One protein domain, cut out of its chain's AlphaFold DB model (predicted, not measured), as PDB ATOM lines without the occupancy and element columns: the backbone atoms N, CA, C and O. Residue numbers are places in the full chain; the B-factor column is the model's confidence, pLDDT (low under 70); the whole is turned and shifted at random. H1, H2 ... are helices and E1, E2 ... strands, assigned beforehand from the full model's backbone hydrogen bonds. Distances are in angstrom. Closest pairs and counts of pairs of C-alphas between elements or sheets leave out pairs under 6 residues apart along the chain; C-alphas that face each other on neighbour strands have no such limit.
ATOM      1  N   THR A   2      54.606  36.803  13.413       50.91
ATOM      2  CA  THR A   2      53.402  37.475  12.900       50.91
ATOM      3  C   THR A   2      52.558  37.906  14.097       50.91
ATOM      4  O   THR A   2      52.139  37.061  14.886       50.91
ATOM      5  N   ARG A   3      52.358  39.214  14.302       61.75
ATOM      6  CA  ARG A   3      51.552  39.698  15.431       61.75
ATOM      7  C   ARG A   3      50.106  39.250  15.219       61.75
ATOM      8  O   ARG A   3      49.479  39.657  14.247       61.75
ATOM      9  N   CYS A   4      49.569  38.440  16.132       63.62
ATOM     10  CA  CYS A   4      48.168  38.002  16.083       63.62
ATOM     11  C   CYS A   4      47.170  39.167  16.204       63.62
ATOM     12  O   CYS A   4      46.012  39.001  15.835       63.62
ATOM     13  N   PHE A   5      47.631  40.329  16.681       66.75
ATOM     14  CA  PHE A   5      46.868  41.567  16.798       66.75
ATOM     15  C   PHE A   5      47.742  42.749  16.371       66.75
ATOM     16  O   PHE A   5      48.789  43.008  16.968       66.75
ATOM     17  N   SER A   6      47.330  43.466  15.329       63.72
ATOM     18  CA  SER A   6      48.054  44.629  14.794       63.72
ATOM     19  C   SER A   6      47.848  45.892  15.632       63.72
ATOM     20  O   SER A   6      48.671  46.808  15.610       63.72
ATOM     21  N   SER A   7      46.751  45.967  16.385       63.75
ATOM     22  CA  SER A   7      46.363  47.180  17.108       63.75
ATOM     23  C   SER A   7      46.881  47.235  18.554       63.75
ATOM     24  O   SER A   7      47.053  48.328  19.108       63.75
ATOM     25  N   LEU A   8      47.179  46.072  19.148       63.62
ATOM     26  CA  LEU A   8      47.705  45.932  20.506       63.62
ATOM     27  C   LEU A   8      49.235  46.079  20.531       63.62
ATOM     28  O   LEU A   8      49.956  45.471  19.741       63.62
ATOM     29  N   GLY A   9      49.746  46.901  21.452       61.31
ATOM     30  CA  GLY A   9      51.190  47.053  21.683       61.31
ATOM     31  C   GLY A   9      51.975  47.757  20.564       61.31
ATOM     32  O   GLY A   9      53.199  47.666  20.533       61.31
ATOM     33  N   THR A  10      51.307  48.434  19.619       61.03
ATOM     34  CA  THR A  10      51.962  49.162  18.511       61.03
ATOM     35  C   THR A  10      52.180  50.654  18.765       61.03
ATOM     36  O   THR A  10      52.997  51.258  18.077       61.03
ATOM     37  N   ARG A  11      51.495  51.270  19.742       61.84
ATOM     38  CA  ARG A  11      51.678  52.688  20.110       61.84
ATOM     39  C   ARG A  11      51.527  52.904  21.619       61.84
ATOM     40  O   ARG A  11      50.583  52.376  22.211       61.84
ATOM     41  N   ARG A  12      52.412  53.714  22.227       65.75
ATOM     42  CA  ARG A  12      52.212  54.262  23.588       65.75
ATOM     43  C   ARG A  12      50.841  54.957  23.642       65.75
ATOM     44  O   ARG A  12      50.471  55.647  22.698       65.75
ATOM     45  N   GLY A  13      50.082  54.741  24.719       68.81
ATOM     46  CA  GLY A  13      48.775  55.382  24.938       68.81
ATOM     47  C   GLY A  13      47.549  54.675  24.339       68.81
ATOM     48  O   GLY A  13      46.453  55.226  24.395       68.81
ATOM     49  N   ARG A  14      47.682  53.461  23.784       77.69
ATOM     50  CA  ARG A  14      46.528  52.640  23.368       77.69
ATOM     51  C   ARG A  14      46.104  51.663  24.464       77.69
ATOM     52  O   ARG A  14      46.930  50.931  24.998       77.69
ATOM     53  N   PHE A  15      44.802  51.607  24.732       80.56
ATOM     54  CA  PHE A  15      44.178  50.723  25.716       80.56
ATOM     55  C   PHE A  15      43.144  49.856  25.007       80.56
ATOM     56  O   PHE A  15      42.235  50.384  24.372       80.56
ATOM     57  N   GLY A  16      43.265  48.536  25.082       86.94
ATOM     58  CA  GLY A  16      42.421  47.656  24.283       86.94
ATOM     59  C   GLY A  16      42.208  46.284  24.887       86.94
ATOM     60  O   GLY A  16      42.821  45.904  25.880       86.94
ATOM     61  N   THR A  17      41.301  45.536  24.280       87.31
ATOM     62  CA  THR A  17      41.097  44.114  24.539       87.31
ATOM     63  C   THR A  17      41.011  43.420  23.193       87.31
ATOM     64  O   THR A  17      40.365  43.928  22.277       87.31
ATOM     65  N   ALA A  18      41.667  42.274  23.074       89.00
ATOM     66  CA  ALA A  18      41.498  41.409  21.926       89.00
ATOM     67  C   ALA A  18      41.379  39.956  22.366       89.00
ATOM     68  O   ALA A  18      41.948  39.552  23.381       89.00
ATOM     69  N   VAL A  19      40.615  39.195  21.595       88.81
ATOM     70  CA  VAL A  19      40.345  37.778  21.795       88.81
ATOM     71  C   VAL A  19      40.748  37.049  20.520       88.81
ATOM     72  O   VAL A  19      40.408  37.471  19.414       88.81
ATOM     73  N   LEU A  20      41.502  35.966  20.692       89.75
ATOM     74  CA  LEU A  20      41.917  35.055  19.633       89.75
ATOM     75  C   LEU A  20      41.380  33.676  19.984       89.75
ATOM     76  O   LEU A  20      41.673  33.158  21.061       89.75
ATOM     77  N   VAL A  21      40.650  33.074  19.057       89.88
ATOM     78  CA  VAL A  21      40.338  31.648  19.084       89.88
ATOM     79  C   VAL A  21      40.971  31.044  17.842       89.88
ATOM     80  O   VAL A  21      40.737  31.515  16.733       89.88
ATOM     81  N   ALA A  22      41.811  30.034  18.029       90.44
ATOM     82  CA  ALA A  22      42.425  29.297  16.937       90.44
ATOM     83  C   ALA A  22      42.065  27.820  17.075       90.44
ATOM     84  O   ALA A  22      42.244  27.234  18.143       90.44
ATOM     85  N   VAL A  23      41.560  27.237  15.992       89.25
ATOM     86  CA  VAL A  23      41.274  25.809  15.878       89.25
ATOM     87  C   VAL A  23      42.178  25.259  14.788       89.25
ATOM     88  O   VAL A  23      42.102  25.698  13.645       89.25
ATOM     89  N   ALA A  24      43.054  24.329  15.157       89.50
ATOM     90  CA  ALA A  24      43.934  23.629  14.233       89.50
ATOM     91  C   ALA A  24      43.512  22.159  14.171       89.50
ATOM     92  O   ALA A  24      43.488  21.475  15.193       89.50
ATOM     93  N   GLU A  25      43.174  21.688  12.979       84.38
ATOM     94  CA  GLU A  25      42.784  20.307  12.703       84.38
ATOM     95  C   GLU A  25      43.712  19.737  11.629       84.38
ATOM     96  O   GLU A  25      44.174  20.463  10.757       84.38
ATOM     97  N   ALA A  26      44.000  18.439  11.671       84.44
ATOM     98  CA  ALA A  26      44.742  17.761  10.612       84.44
ATOM     99  C   ALA A  26      43.874  16.633  10.058       84.44
ATOM    100  O   ALA A  26      43.603  15.651  10.747       84.44
ATOM    101  N   THR A  27      43.436  16.766   8.809       77.31
ATOM    102  CA  THR A  27      42.678  15.722   8.109       77.31
ATOM    103  C   THR A  27      43.446  15.350   6.850       77.31
ATOM    104  O   THR A  27      43.749  16.209   6.027       77.31
ATOM    105  N   GLY A  28      43.841  14.080   6.720       78.00
ATOM    106  CA  GLY A  28      44.649  13.627   5.579       78.00
ATOM    107  C   GLY A  28      46.063  14.230   5.526       78.00
ATOM    108  O   GLY A  28      46.598  14.438   4.443       78.00
ATOM    109  N   GLY A  29      46.657  14.555   6.681       79.25
ATOM    110  CA  GLY A  29      48.049  15.021   6.786       79.25
ATOM    111  C   GLY A  29      48.287  16.503   6.472       79.25
ATOM    112  O   GLY A  29      49.414  16.971   6.607       79.25
ATOM    113  N   ARG A  30      47.251  17.265   6.099       80.12
ATOM    114  CA  ARG A  30      47.340  18.722   5.915       80.12
ATOM    115  C   ARG A  30      46.693  19.441   7.103       80.12
ATOM    116  O   ARG A  30      45.525  19.166   7.383       80.12
ATOM    117  N   PRO A  31      47.417  20.327   7.812       84.44
ATOM    118  CA  PRO A  31      46.814  21.130   8.864       84.44
ATOM    119  C   PRO A  31      45.895  22.197   8.252       84.44
ATOM    120  O   PRO A  31      46.336  23.007   7.439       84.44
ATOM    121  N   ASP A  32      44.631  22.203   8.666       86.19
ATOM    122  CA  ASP A  32      43.697  23.313   8.490       86.19
ATOM    123  C   ASP A  32      43.661  24.129   9.785       86.19
ATOM    124  O   ASP A  32      43.348  23.607  10.858       86.19
ATOM    125  N   VAL A  33      44.011  25.412   9.697       87.94
ATOM    126  CA  VAL A  33      44.040  26.316  10.851       87.94
ATOM    127  C   VAL A  33      43.048  27.440  10.627       87.94
ATOM    128  O   VAL A  33      43.262  28.339   9.814       87.94
ATOM    129  N   ARG A  34      41.982  27.431  11.422       88.25
ATOM    130  CA  ARG A  34      40.971  28.482  11.444       88.25
ATOM    131  C   ARG A  34      41.238  29.419  12.601       88.25
ATOM    132  O   ARG A  34      41.433  28.992  13.738       88.25
ATOM    133  N   VAL A  35      41.241  30.714  12.309       88.12
ATOM    134  CA  VAL A  35      41.567  31.750  13.286       88.12
ATOM    135  C   VAL A  35      40.457  32.790  13.332       88.12
ATOM    136  O   VAL A  35      40.222  33.505  12.364       88.12
ATOM    137  N   MET A  36      39.815  32.903  14.490       89.00
ATOM    138  CA  MET A  36      38.822  33.923  14.806       89.00
ATOM    139  C   MET A  36      39.470  34.985  15.688       89.00
ATOM    140  O   MET A  36      40.107  34.675  16.699       89.00
ATOM    141  N   ARG A  37      39.326  36.251  15.300       88.19
ATOM    142  CA  ARG A  37      39.910  37.395  16.005       88.19
ATOM    143  C   ARG A  37      38.857  38.463  16.201       88.19
ATOM    144  O   ARG A  37      38.156  38.814  15.258       88.19
ATOM    145  N   LEU A  38      38.808  39.009  17.406       86.88
ATOM    146  CA  LEU A  38      38.027  40.195  17.708       86.88
ATOM    147  C   LEU A  38      38.889  41.133  18.547       86.88
ATOM    148  O   LEU A  38      39.422  40.720  19.574       86.88
ATOM    149  N   GLU A  39      39.053  42.379  18.112       88.25
ATOM    150  CA  GLU A  39      39.827  43.381  18.843       88.25
ATOM    151  C   GLU A  39      39.081  44.709  18.936       88.25
ATOM    152  O   GLU A  39      38.360  45.114  18.031       88.25
ATOM    153  N   SER A  40      39.258  45.389  20.065       87.94
ATOM    154  CA  SER A  40      38.727  46.723  20.314       87.94
ATOM    155  C   SER A  40      39.772  47.526  21.066       87.94
ATOM    156  O   SER A  40      40.249  47.116  22.128       87.94
ATOM    157  N   VAL A  41      40.146  48.675  20.509       86.44
ATOM    158  CA  VAL A  41      41.197  49.538  21.051       86.44
ATOM    159  C   VAL A  41      40.700  50.978  21.138       86.44
ATOM    160  O   VAL A  41      39.957  51.462  20.287       86.44
ATOM    161  N   ALA A  42      41.117  51.672  22.189       84.31
ATOM    162  CA  ALA A  42      40.879  53.083  22.423       84.31
ATOM    163  C   ALA A  42      42.209  53.836  22.530       84.31
ATOM    164  O   ALA A  42      43.177  53.338  23.104       84.31
ATOM    165  N   GLY A  43      42.248  55.062  22.003       83.12
ATOM    166  CA  GLY A  43      43.407  55.960  22.110       83.12
ATOM    167  C   GLY A  43      43.474  56.762  23.414       83.12
ATOM    168  O   GLY A  43      44.322  57.635  23.534       83.12
ATOM    169  N   ARG A  44      42.561  56.517  24.362       80.44
ATOM    170  CA  ARG A  44      42.495  57.208  25.656       80.44
ATOM    171  C   ARG A  44      42.036  56.265  26.774       80.44
ATOM    172  O   ARG A  44      41.260  55.341  26.488       80.44
ATOM    173  N   PRO A  45      42.442  56.512  28.033       74.88
ATOM    174  CA  PRO A  45      41.821  55.879  29.193       74.88
ATOM    175  C   PRO A  45      40.300  56.107  29.177       74.88
ATOM    176  O   PRO A  45      39.827  57.166  28.769       74.88
ATOM    177  N   GLY A  46      39.515  55.096  29.557       81.19
ATOM    178  CA  GLY A  46      38.050  55.200  29.610       81.19
ATOM    179  C   GLY A  46      37.296  54.963  28.293       81.19
ATOM    180  O   GLY A  46      36.074  55.022  28.293       81.19
ATOM    181  N   GLY A  47      37.958  54.616  27.181       83.56
ATOM    182  CA  GLY A  47      37.288  54.327  25.895       83.56
ATOM    183  C   GLY A  47      36.491  53.010  25.810       83.56
ATOM    184  O   GLY A  47      36.078  52.628  24.720       83.56
ATOM    185  N   ARG A  48      36.311  52.315  26.943       89.38
ATOM    186  CA  ARG A  48      35.501  51.092  27.134       89.38
ATOM    187  C   ARG A  48      35.645  50.023  26.029       89.38
ATOM    188  O   ARG A  48      34.639  49.542  25.510       89.38
ATOM    189  N   PRO A  49      36.870  49.580  25.689       89.44
ATOM    190  CA  PRO A  49      37.079  48.608  24.614       89.44
ATOM    191  C   PRO A  49      36.315  47.294  24.828       89.44
ATOM    192  O   PRO A  49      35.768  46.750  23.875       89.44
ATOM    193  N   ARG A  50      36.208  46.823  26.080       90.38
ATOM    194  CA  ARG A  50      35.441  45.620  26.443       90.38
ATOM    195  C   ARG A  50      33.947  45.757  26.158       90.38
ATOM    196  O   ARG A  50      33.360  44.812  25.658       90.38
ATOM    197  N   GLN A  51      33.357  46.920  26.434       91.06
ATOM    198  CA  GLN A  51      31.937  47.164  26.171       91.06
ATOM    199  C   GLN A  51      31.640  47.009  24.674       91.06
ATOM    200  O   GLN A  51      30.755  46.250  24.310       91.06
ATOM    201  N   ARG A  52      32.471  47.602  23.809       89.94
ATOM    202  CA  ARG A  52      32.325  47.460  22.350       89.94
ATOM    203  C   ARG A  52      32.474  46.018  21.859       89.94
ATOM    204  O   ARG A  52      31.844  45.647  20.881       89.94
ATOM    205  N   LEU A  53      33.324  45.212  22.509       90.00
ATOM    206  CA  LEU A  53      33.429  43.782  22.192       90.00
ATOM    207  C   LEU A  53      32.153  43.028  22.573       90.00
ATOM    208  O   LEU A  53      31.729  42.160  21.823       90.00
ATOM    209  N   LEU A  54      31.564  43.344  23.729       90.56
ATOM    210  CA  LEU A  54      30.314  42.727  24.181       90.56
ATOM    211  C   LEU A  54      29.139  43.125  23.280       90.56
ATOM    212  O   LEU A  54      28.330  42.278  22.930       90.56
ATOM    213  N   GLU A  55      29.102  44.379  22.830       92.12
ATOM    214  CA  GLU A  55      28.090  44.908  21.905       92.12
ATOM    215  C   GLU A  55      28.252  44.403  20.460       92.12
ATOM    216  O   GLU A  55      27.372  44.622  19.631       92.12
ATOM    217  N   ALA A  56      29.350  43.706  20.137       90.69
ATOM    218  CA  ALA A  56      29.594  43.181  18.791       90.69
ATOM    219  C   ALA A  56      28.581  42.101  18.371       90.69
ATOM    220  O   ALA A  56      28.422  41.838  17.179       90.69
ATOM    221  N   VAL A  57      27.906  41.467  19.335       91.38
ATOM    222  CA  VAL A  57      26.857  40.475  19.092       91.38
ATOM    223  C   VAL A  57      25.610  40.879  19.879       91.38
ATOM    224  O   VAL A  57      25.695  40.998  21.098       91.38
TER     225      VAL A  57
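AT A GLANCE: This is residues 2 to 57 of the 155 residues of the protein "ArsR family transcriptional regulator" of Phycisphaerae bacterium (UniProt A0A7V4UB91). The model is one long, narrow hairpin ribbon, strands E1 and E2 side by side, with its tight turn at one end of the longest axis. Near the other end of the ribbon, the unnamed stretch of residues 2 to 14 folds back over one face and the short helix H1 lies over the opposite face, while residues 26 to 31, at the turn, stick out free. The printed part has 56 residues with two named strands and one named helix, in the order E1, E2, H1; the sheet has the order E1 - E2 and is antiparallel, and the class is mostly strand. The whole is only just loose, close to extended, with a radius of gyration of the C-alphas of 14.8 A, and it is flat, spanning 48 by 26 by 7 A.

HOW THE PARTS SIT: After residues 2 to 14, E1, residues 15 to 27, and E2, residues 30 to 42, form a hairpin. They are antiparallel neighbours, with 171 degrees between their N-to-C directions. The pairing runs from C-alphas 15 and 42, which face each other at 5.2 A, to C-alphas 27 and 30, which face each other at 6.0 A. N 15 and O 42 are within hydrogen-bond range at 2.9 A, and so are N 34 and O 23 at 2.8 A. H1, residues 49 to 54, has its closest C-alpha pair with E2 at Ser 40 and Pro 49, 5.0 A apart. Its closest C-alpha pair with E1 is Gly 16 and Pro 49, 5.4 A apart. Inside H1 every O i to N i+4 pair is within hydrogen-bond range.

IN THESE COORDINATES: The printed part begins at Thr 2, with its C-alpha at (53.402, 37.475, 12.900). E1 begins at Phe 15, C-alpha (44.178, 50.723, 25.716), and reaches Thr 27 after 39.2 A. E2 runs 38.7 A from Arg 30, C-alpha (47.340, 18.722, 5.915), to Ala 42. H1 goes from Pro 49 to Leu 54, C-alpha (30.314, 42.727, 24.181), 9.0 A from first to last C-alpha.

THE WHOLE: The two C-alphas farthest apart are those of Gly 28 and Pro 45, at 48.5 A, and the first and last printed C-alphas, of Thr 2 and Val 57, are 27.4 A apart. The printed part has no cut. The link from E1 to E2 is tight, with 2 residues, and the link from E2 to H1 is short, with 6 residues. The mean pLDDT of the printed part is 81.2, and residues 2 to 13 are under 70.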